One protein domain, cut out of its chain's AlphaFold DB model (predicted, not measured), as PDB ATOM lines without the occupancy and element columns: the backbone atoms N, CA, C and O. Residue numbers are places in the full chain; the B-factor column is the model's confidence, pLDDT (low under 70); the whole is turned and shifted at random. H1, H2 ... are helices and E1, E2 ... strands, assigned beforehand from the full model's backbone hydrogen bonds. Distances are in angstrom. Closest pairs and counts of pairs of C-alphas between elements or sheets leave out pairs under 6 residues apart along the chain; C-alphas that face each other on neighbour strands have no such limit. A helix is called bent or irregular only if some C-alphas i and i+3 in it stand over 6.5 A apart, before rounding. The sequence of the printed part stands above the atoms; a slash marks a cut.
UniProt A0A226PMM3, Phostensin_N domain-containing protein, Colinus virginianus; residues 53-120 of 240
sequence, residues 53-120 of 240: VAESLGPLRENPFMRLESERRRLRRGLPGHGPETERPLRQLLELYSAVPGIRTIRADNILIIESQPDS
ATOM      1  N   VAL A  53      -7.387  21.329 -31.904       58.72
ATOM      2  CA  VAL A  53      -7.921  22.448 -31.097       58.72
ATOM      3  C   VAL A  53      -9.330  22.867 -31.542       58.72
ATOM      4  O   VAL A  53     -10.115  23.326 -30.715       58.72
ATOM      5  N   ALA A  54      -9.669  22.696 -32.822       57.12
ATOM      6  CA  ALA A  54     -10.998  23.008 -33.347       57.12
ATOM      7  C   ALA A  54     -11.995  21.850 -33.144       57.12
ATOM      8  O   ALA A  54     -13.162  22.108 -32.869       57.12
ATOM      9  N   GLU A  55     -11.540  20.595 -33.220       59.12
ATOM     10  CA  GLU A  55     -12.381  19.399 -33.041       59.12
ATOM     11  C   GLU A  55     -12.605  19.017 -31.565       59.12
ATOM     12  O   GLU A  55     -13.615  18.397 -31.244       59.12
ATOM     13  N   SER A  56     -11.722  19.427 -30.643       65.25
ATOM     14  CA  SER A  56     -11.881  19.158 -29.195       65.25
ATOM     15  C   SER A  56     -12.762  20.178 -28.467       65.25
ATOM     16  O   SER A  56     -13.236  19.923 -27.359       65.25
ATOM     17  N   LEU A  57     -12.970  21.354 -29.060       61.91
ATOM     18  CA  LEU A  57     -13.874  22.367 -28.533       61.91
ATOM     19  C   LEU A  57     -15.218  22.186 -29.229       61.91
ATOM     20  O   LEU A  57     -15.518  22.870 -30.206       61.91
ATOM     21  N   GLY A  58     -16.041  21.269 -28.706       69.44
ATOM     22  CA  GLY A  58     -17.469  21.248 -29.033       69.44
ATOM     23  C   GLY A  58     -18.043  22.674 -28.964       69.44
ATOM     24  O   GLY A  58     -17.497  23.506 -28.225       69.44
ATOM     25  N   PRO A  59     -19.083  23.008 -29.751       77.19
ATOM     26  CA  PRO A  59     -19.540  24.382 -29.936       77.19
ATOM     27  C   PRO A  59     -19.551  25.151 -28.612       77.19
ATOM     28  O   PRO A  59     -20.201  24.734 -27.667       77.19
ATOM     29  N   LEU A  60     -18.838  26.279 -28.503       64.25
ATOM     30  CA  LEU A  60     -18.676  27.007 -27.227       64.25
ATOM     31  C   LEU A  60     -20.025  27.350 -26.549       64.25
ATOM     32  O   LEU A  60     -20.095  27.499 -25.331       64.25
ATOM     33  N   ARG A  61     -21.111  27.432 -27.335       66.19
ATOM     34  CA  ARG A  61     -22.507  27.590 -26.875       66.19
ATOM     35  C   ARG A  61     -23.063  26.383 -26.113       66.19
ATOM     36  O   ARG A  61     -24.034  26.547 -25.381       66.19
ATOM     37  N   GLU A  62     -22.476  25.209 -26.280       75.75
ATOM     38  CA  GLU A  62     -22.798  23.967 -25.575       75.75
ATOM     39  C   GLU A  62     -22.047  23.848 -24.249       75.75
ATOM     40  O   GLU A  62     -22.401  23.007 -23.423       75.75
ATOM     41  N   ASN A  63     -21.078  24.736 -23.985       81.50
ATOM     42  CA  ASN A  63     -20.448  24.812 -22.678       81.50
ATOM     43  C   ASN A  63     -21.528  25.090 -21.608       81.50
ATOM     44  O   ASN A  63     -22.271  26.072 -21.735       81.50
ATOM     45  N   PRO A  64     -21.624  24.272 -20.543       84.00
ATOM     46  CA  PRO A  64     -22.640  24.434 -19.505       84.00
ATOM     47  C   PRO A  64     -22.613  25.832 -18.875       84.00
ATOM     48  O   PRO A  64     -23.672  26.391 -18.600       84.00
ATOM     49  N   PHE A  65     -21.434  26.451 -18.741       85.25
ATOM     50  CA  PHE A  65     -21.310  27.834 -18.279       85.25
ATOM     51  C   PHE A  65     -21.976  28.818 -19.245       85.25
ATOM     52  O   PHE A  65     -22.765  29.656 -18.820       85.25
ATOM     53  N   MET A  66     -21.721  28.698 -20.551       86.00
ATOM     54  CA  MET A  66     -22.314  29.583 -21.559       86.00
ATOM     55  C   MET A  66     -23.832  29.413 -21.662       86.00
ATOM     56  O   MET A  66     -24.536  30.403 -21.880       86.00
ATOM     57  N   ARG A  67     -24.348  28.193 -21.464       87.06
ATOM     58  CA  ARG A  67     -25.792  27.914 -21.400       87.06
ATOM     59  C   ARG A  67     -26.441  28.566 -20.185       87.06
ATOM     60  O   ARG A  67     -27.382  29.337 -20.362       87.06
ATOM     61  N   LEU A  68     -25.904  28.312 -18.991       86.50
ATOM     62  CA  LEU A  68     -26.412  28.873 -17.735       86.50
ATOM     63  C   LEU A  68     -26.337  30.395 -17.725       86.50
ATOM     64  O   LEU A  68     -27.243  31.078 -17.257       86.50
ATOM     65  N   GLU A  69     -25.265  30.952 -18.273       84.69
ATOM     66  CA  GLU A  69     -25.088  32.390 -18.349       84.69
ATOM     67  C   GLU A  69     -26.081  33.008 -19.354       84.69
ATOM     68  O   GLU A  69     -26.739  34.004 -19.036       84.69
ATOM     69  N   SER A  70     -26.268  32.384 -20.524       85.38
ATOM     70  CA  SER A  70     -27.252  32.826 -21.521       85.38
ATOM     71  C   SER A  70     -28.681  32.744 -20.984       85.38
ATOM     72  O   SER A  70     -29.482  33.646 -21.231       85.38
ATOM     73  N   GLU A  71     -29.003  31.691 -20.237       83.50
ATOM     74  CA  GLU A  71     -30.280  31.522 -19.541       83.50
ATOM     75  C   GLU A  71     -30.465  32.593 -18.465       83.50
ATOM     76  O   GLU A  71     -31.468  33.302 -18.474       83.50
ATOM     77  N   ARG A  72     -29.452  32.832 -17.625       85.12
ATOM     78  CA  ARG A  72     -29.460  33.913 -16.629       85.12
ATOM     79  C   ARG A  72     -29.663  35.282 -17.278       85.12
ATOM     80  O   ARG A  72     -30.398  36.108 -16.738       85.12
ATOM     81  N   ARG A  73     -29.047  35.545 -18.438       81.69
ATOM     82  CA  ARG A  73     -29.268  36.784 -19.204       81.69
ATOM     83  C   ARG A  73     -30.688  36.874 -19.755       81.69
ATOM     84  O   ARG A  73     -31.262  37.958 -19.714       81.69
ATOM     85  N   ARG A  74     -31.257  35.776 -20.257       81.94
ATOM     86  CA  ARG A  74     -32.650  35.730 -20.738       81.94
ATOM     87  C   ARG A  74     -33.640  35.971 -19.602       81.94
ATOM     88  O   ARG A  74     -34.518  36.809 -19.762       81.94
ATOM     89  N   LEU A  75     -33.434  35.330 -18.452       78.62
ATOM     90  CA  LEU A  75     -34.237  35.543 -17.249       78.62
ATOM     91  C   LEU A  75     -34.133  36.992 -16.771       78.62
ATOM     92  O   LEU A  75     -35.156  37.626 -16.576       78.62
ATOM     93  N   ARG A  76     -32.928  37.573 -16.696       70.81
ATOM     94  CA  ARG A  76     -32.745  38.990 -16.321       70.81
ATOM     95  C   ARG A  76     -33.362  39.979 -17.309       70.81
ATOM     96  O   ARG A  76     -33.829  41.028 -16.888       70.81
ATOM     97  N   ARG A  77     -33.363  39.662 -18.607       67.12
ATOM     98  CA  ARG A  77     -34.023  40.481 -19.639       67.12
ATOM     99  C   ARG A  77     -35.549  40.338 -19.625       67.12
ATOM    100  O   ARG A  77     -36.221  41.237 -20.112       67.12
ATOM    101  N   GLY A  78     -36.073  39.233 -19.094       62.97
ATOM    102  CA  GLY A  78     -37.507  38.985 -18.928       62.97
ATOM    103  C   GLY A  78     -38.054  39.286 -17.528       62.97
ATOM    104  O   GLY A  78     -39.266  39.233 -17.347       62.97
ATOM    105  N   LEU A  79     -37.197  39.587 -16.543       55.09
ATOM    106  CA  LEU A  79     -37.610  39.802 -15.158       55.09
ATOM    107  C   LEU A  79     -38.189  41.219 -14.987       55.09
ATOM    108  O   LEU A  79     -37.469  42.202 -15.215       55.09
ATOM    109  N   PRO A  80     -39.455  41.360 -14.554       48.97
ATOM    110  CA  PRO A  80     -40.002  42.654 -14.177       48.97
ATOM    111  C   PRO A  80     -39.247  43.123 -12.930       48.97
ATOM    112  O   PRO A  80     -39.298  42.490 -11.882       48.97
ATOM    113  N   GLY A  81     -38.456  44.183 -13.076       51.75
ATOM    114  CA  GLY A  81     -37.536  44.642 -12.029       51.75
ATOM    115  C   GLY A  81     -36.217  45.190 -12.562       51.75
ATOM    116  O   GLY A  81     -35.529  45.900 -11.841       51.75
ATOM    117  N   HIS A  82     -35.894  44.951 -13.837       51.44
ATOM    118  CA  HIS A  82     -34.856  45.682 -14.581       51.44
ATOM    119  C   HIS A  82     -35.486  46.749 -15.499       51.44
ATOM    120  O   HIS A  82     -35.096  46.935 -16.648       51.44
ATOM    121  N   GLY A  83     -36.541  47.398 -15.005       57.84
ATOM    122  CA  GLY A  83     -37.257  48.467 -15.694       57.84
ATOM    123  C   GLY A  83     -36.900  49.846 -15.131       57.84
ATOM    124  O   GLY A  83     -36.186  49.941 -14.135       57.84
ATOM    125  N   PRO A  84     -37.445  50.932 -15.702       56.34
ATOM    126  CA  PRO A  84     -37.250  52.295 -15.195       56.34
ATOM    127  C   PRO A  84     -37.665  52.473 -13.720       56.34
ATOM    128  O   PRO A  84     -37.279  53.456 -13.103       56.34
ATOM    129  N   GLU A  85     -38.419  51.530 -13.144       55.25
ATOM    130  CA  GLU A  85     -38.825  51.511 -11.732       55.25
ATOM    131  C   GLU A  85     -37.655  51.300 -10.755       55.25
ATOM    132  O   GLU A  85     -37.579  52.027  -9.775       55.25
ATOM    133  N   THR A  86     -36.692  50.405 -11.019       58.78
ATOM    134  CA  THR A  86     -35.457  50.288 -10.201       58.78
ATOM    135  C   THR A  86     -34.519  51.470 -10.414       58.78
ATOM    136  O   THR A  86     -33.705  51.788  -9.548       58.78
ATOM    137  N   GLU A  87     -34.657  52.172 -11.541       61.88
ATOM    138  CA  GLU A  87     -33.955  53.432 -11.744       61.88
ATOM    139  C   GLU A  87     -34.541  54.583 -10.926       61.88
ATOM    140  O   GLU A  87     -33.793  55.497 -10.609       61.88
ATOM    141  N   ARG A  88     -35.829  54.583 -10.559       67.31
ATOM    142  CA  ARG A  88     -36.436  55.687  -9.787       67.31
ATOM    143  C   ARG A  88     -35.788  55.920  -8.415       67.31
ATOM    144  O   ARG A  88     -35.347  57.045  -8.185       67.31
ATOM    145  N   PRO A  89     -35.657  54.915  -7.526       76.88
ATOM    146  CA  PRO A  89     -35.002  55.115  -6.234       76.88
ATOM    147  C   PRO A  89     -33.506  55.411  -6.399       76.88
ATOM    148  O   PRO A  89     -32.945  56.213  -5.660       76.88
ATOM    149  N   LEU A  90     -32.860  54.838  -7.421       72.88
ATOM    150  CA  LEU A  90     -31.462  55.122  -7.743       72.88
ATOM    151  C   LEU A  90     -31.262  56.562  -8.244       72.88
ATOM    152  O   LEU A  90     -30.294  57.213  -7.866       72.88
ATOM    153  N   ARG A  91     -32.184  57.086  -9.056       77.94
ATOM    154  CA  ARG A  91     -32.195  58.484  -9.509       77.94
ATOM    155  C   ARG A  91     -32.388  59.434  -8.335       77.94
ATOM    156  O   ARG A  91     -31.634  60.391  -8.235       77.94
ATOM    157  N   GLN A  92     -33.311  59.123  -7.427       79.44
ATOM    158  CA  GLN A  92     -33.535  59.915  -6.217       79.44
ATOM    159  C   GLN A  92     -32.286  59.942  -5.322       79.44
ATOM    160  O   GLN A  92     -31.902  60.992  -4.820       79.44
ATOM    161  N   LEU A  93     -31.597  58.806  -5.179       81.25
ATOM    162  CA  LEU A  93     -30.336  58.728  -4.444       81.25
ATOM    163  C   LEU A  93     -29.228  59.561  -5.109       81.25
ATOM    164  O   LEU A  93     -28.539  60.325  -4.438       81.25
ATOM    165  N   LEU A  94     -29.066  59.443  -6.428       80.69
ATOM    166  CA  LEU A  94     -28.090  60.234  -7.181       80.69
ATOM    167  C   LEU A  94     -28.376  61.738  -7.078       80.69
ATOM    168  O   LEU A  94     -27.439  62.517  -6.936       80.69
ATOM    169  N   GLU A  95     -29.648  62.135  -7.098       83.00
ATOM    170  CA  GLU A  95     -30.085  63.523  -6.945       83.00
ATOM    171  C   GLU A  95     -29.728  64.076  -5.557       83.00
ATOM    172  O   GLU A  95     -29.072  65.116  -5.471       83.00
ATOM    173  N   LEU A  96     -30.024  63.330  -4.484       82.81
ATOM    174  CA  LEU A  96     -29.674  63.710  -3.108       82.81
ATOM    175  C   LEU A  96     -28.167  63.922  -2.920       82.81
ATOM    176  O   LEU A  96     -27.755  64.913  -2.320       82.81
ATOM    177  N   TYR A  97     -27.341  63.011  -3.438       75.44
ATOM    178  CA  TYR A  97     -25.889  63.094  -3.261       75.44
ATOM    179  C   TYR A  97     -25.195  64.029  -4.259       75.44
ATOM    180  O   TYR A  97     -24.078  64.458  -3.988       75.44
ATOM    181  N   SER A  98     -25.842  64.396  -5.373       74.31
ATOM    182  CA  SER A  98     -25.307  65.388  -6.322       74.31
ATOM    183  C   SER A  98     -25.274  66.810  -5.758       74.31
ATOM    184  O   SER A  98     -24.426  67.609  -6.153       74.31
ATOM    185  N   ALA A  99     -26.174  67.116  -4.818       76.19
ATOM    186  CA  ALA A  99     -26.258  68.415  -4.161       76.19
ATOM    187  C   ALA A  99     -25.247  68.579  -3.011       76.19
ATOM    188  O   ALA A  99     -25.079  69.691  -2.517       76.19
ATOM    189  N   VAL A 100     -24.580  67.499  -2.577       72.56
ATOM    190  CA  VAL A 100     -23.608  67.540  -1.476       72.56
ATOM    191  C   VAL A 100     -22.219  67.893  -2.025       72.56
ATOM    192  O   VAL A 100     -21.629  67.091  -2.758       72.56
ATOM    193  N   PRO A 101     -21.654  69.065  -1.674       66.62
ATOM    194  CA  PRO A 101     -20.349  69.481  -2.176       66.62
ATOM    195  C   PRO A 101     -19.243  68.511  -1.751       66.62
ATOM    196  O   PRO A 101     -19.186  68.064  -0.608       66.62
ATOM    197  N   GLY A 102     -18.340  68.198  -2.683       66.56
ATOM    198  CA  GLY A 102     -17.201  67.320  -2.422       66.56
ATOM    199  C   GLY A 102     -17.527  65.826  -2.427       66.56
ATOM    200  O   GLY A 102     -16.633  65.032  -2.155       66.56
ATOM    201  N   ILE A 103     -18.751  65.418  -2.777       72.56
ATOM    202  CA  ILE A 103     -19.115  64.011  -2.973       72.56
ATOM    203  C   ILE A 103     -19.224  63.693  -4.470       72.56
ATOM    204  O   ILE A 103     -19.868  64.413  -5.230       72.56
ATOM    205  N   ARG A 104     -18.603  62.593  -4.910       78.88
ATOM    206  CA  ARG A 104     -18.726  62.052  -6.272       78.88
ATOM    207  C   ARG A 104     -19.436  60.706  -6.248       78.88
ATOM    208  O   ARG A 104     -19.103  59.838  -5.446       78.88
ATOM    209  N   THR A 105     -20.387  60.519  -7.161       78.94
ATOM    210  CA  THR A 105     -21.110  59.257  -7.346       78.94
ATOM    211  C   THR A 105     -20.637  58.557  -8.622       78.94
ATOM    212  O   THR A 105     -20.621  59.144  -9.704       78.94
ATOM    213  N   ILE A 106     -20.223  57.291  -8.512       77.69
ATOM    214  CA  ILE A 106     -19.830  56.454  -9.656       77.69
ATOM    215  C   ILE A 106     -20.824  55.302  -9.763       77.69
ATOM    216  O   ILE A 106     -20.962  54.496  -8.841       77.69
ATOM    217  N   ARG A 107     -21.521  55.237 -10.900       78.00
ATOM    218  CA  ARG A 107     -22.525  54.211 -11.193       78.00
ATOM    219  C   ARG A 107     -21.915  53.073 -12.013       78.00
ATOM    220  O   ARG A 107     -21.308  53.321 -13.051       78.00
ATOM    221  N   ALA A 108     -22.151  51.837 -11.586       79.44
ATOM    222  CA  ALA A 108     -21.911  50.619 -12.359       79.44
ATOM    223  C   ALA A 108     -23.145  49.695 -12.317       79.44
ATOM    224  O   ALA A 108     -24.131  50.001 -11.646       79.44
ATOM    225  N   ASP A 109     -23.088  48.554 -13.012       72.06
ATOM    226  CA  ASP A 109     -24.244  47.662 -13.207       72.06
ATOM    227  C   ASP A 109     -24.817  47.073 -11.904       72.06
ATOM    228  O   ASP A 109     -26.007  46.788 -11.846       72.06
ATOM    229  N   ASN A 110     -23.995  46.897 -10.858       65.25
ATOM    230  CA  ASN A 110     -24.431  46.367  -9.553       65.25
ATOM    231  C   ASN A 110     -23.846  47.113  -8.341       65.25
ATOM    232  O   ASN A 110     -24.058  46.681  -7.211       65.25
ATOM    233  N   ILE A 111     -23.065  48.177  -8.550       65.69
ATOM    234  CA  ILE A 111     -22.426  48.919  -7.455       65.69
ATOM    235  C   ILE A 111     -22.562  50.426  -7.672       65.69
ATOM    236  O   ILE A 111     -22.461  50.925  -8.795       65.69
ATOM    237  N   LEU A 112     -22.782  51.131  -6.567       74.69
ATOM    238  CA  LEU A 112     -22.756  52.584  -6.457       74.69
ATOM    239  C   LEU A 112     -21.636  52.948  -5.488       74.69
ATOM    240  O   LEU A 112     -21.634  52.475  -4.353       74.69
ATOM    241  N   ILE A 113     -20.690  53.768  -5.937       77.62
ATOM    242  CA  ILE A 113     -19.594  54.257  -5.094       77.62
ATOM    243  C   ILE A 113     -19.841  55.736  -4.812       77.62
ATOM    244  O   ILE A 113     -19.988  56.518  -5.750       77.62
ATOM    245  N   ILE A 114     -19.888  56.095  -3.529       79.94
ATOM    246  CA  ILE A 114     -20.004  57.472  -3.038       79.94
ATOM    247  C   ILE A 114     -18.649  57.842  -2.429       79.94
ATOM    248  O   ILE A 114     -18.284  57.336  -1.371       79.94
ATOM    249  N   GLU A 115     -17.883  58.676  -3.125       76.94
ATOM    250  CA  GLU A 115     -16.541  59.101  -2.717       76.94
ATOM    251  C   GLU A 115     -16.590  60.541  -2.197       76.94
ATOM    252  O   GLU A 115     -16.955  61.447  -2.945       76.94
ATOM    253  N   SER A 116     -16.193  60.777  -0.946       65.81
ATOM    254  CA  SER A 116     -15.880  62.129  -0.470       65.81
ATOM    255  C   SER A 116     -14.466  62.504  -0.913       65.81
ATOM    256  O   SER A 116     -13.498  61.849  -0.526       65.81
ATOM    257  N   GLN A 117     -14.337  63.542  -1.734       65.38
ATOM    258  CA  GLN A 117     -13.058  64.114  -2.145       65.38
ATOM    259  C   GLN A 117     -12.327  64.696  -0.924       65.38
ATOM    260  O   GLN A 117     -12.975  65.293  -0.071       65.38
ATOM    261  N   PRO A 118     -10.992  64.584  -0.826       57.66
ATOM    262  CA  PRO A 118     -10.237  65.051   0.344       57.66
ATOM    263  C   PRO A 118     -10.374  66.562   0.614       57.66
ATOM    264  O   PRO A 118     -10.247  66.989   1.760       57.66
ATOM    265  N   ASP A 119     -10.730  67.358  -0.398       54.66
ATOM    266  CA  ASP A 119     -11.001  68.796  -0.253       54.66
ATOM    267  C   ASP A 119     -12.395  69.097   0.337       54.66
ATOM    268  O   ASP A 119     -12.679  70.234   0.717       54.66
ATOM    269  N   SER A 120     -13.270  68.092   0.492       54.91
ATOM    270  CA  SER A 120     -14.594  68.258   1.113       54.91
ATOM    271  C   SER A 120     -14.503  68.593   2.601       54.91
ATOM    272  O   SER A 120     -15.432  69.177   3.157       54.91
TER     273      SER A 120
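What this domain is: This is residues 53 to 120 of the 240 residues of the protein "Phostensin_N domain-containing protein" of Colinus virginianus (UniProt A0A226PMM3). A two-stranded antiparallel hairpin, E1 and E2, has residues 90 to 98 of H2 packed next to it, and from there the rest makes a flat, open arch whose long arm holds H1. Residues 53 to 60, 62 to 69 and 71 to 89 stand free. The printed part has 68 residues, with two named helices and two named strands in the order H1, H2, E1, E2, and its class is mixed, helices and strands. It is extended, with a radius of gyration of the C-alphas of 19.8 A and spans of 59 by 31 by 11 A.

Where its parts are: Strand E1 is residues 103 to 107 and E2 is residues 112 to 116, each 13.2 A from first to last C-alpha. C-alpha 116 is at (-15.880, 62.129, -0.470). Helix H2, residues 84 to 98, is 19.8 A long. Helix H1, residues 64 to 78, is 20.8 A long and begins with C-alpha 64 at (-22.640, 24.434, -19.505).

How they stand to each other: E1 and E2 form a hairpin, antiparallel at 162 degrees between directions. N 104 and O 115 are 2.8 A apart, and N 113 and O 106 are 3.0 A apart, both within hydrogen-bond range. H2 and E1 have 6 pairs of C-alphas within 8 A, the closest those of Tyr 97 and Ile 103 at 6.8 A. H2 and E2 are near each other, with 5 pairs within 10 A. H1 is apart from H2, E1 and E2. In H1 every O i to N i+4 pair is within hydrogen-bond range; in H2, 9 of 11 are. H2 is neither bent nor irregular, but only just: C-alphas 86 and 89 are 6.3 A apart.

The domain as a whole: The two C-alphas farthest apart are those of Glu 55 and Ser 120, at 59.7 A. The printed part has no cut, and its three links are tight. Mean pLDDT of the printed part is 71.4; 29 residues are under 70, among them 53 to 58, 77 to 88 and 116 to 120.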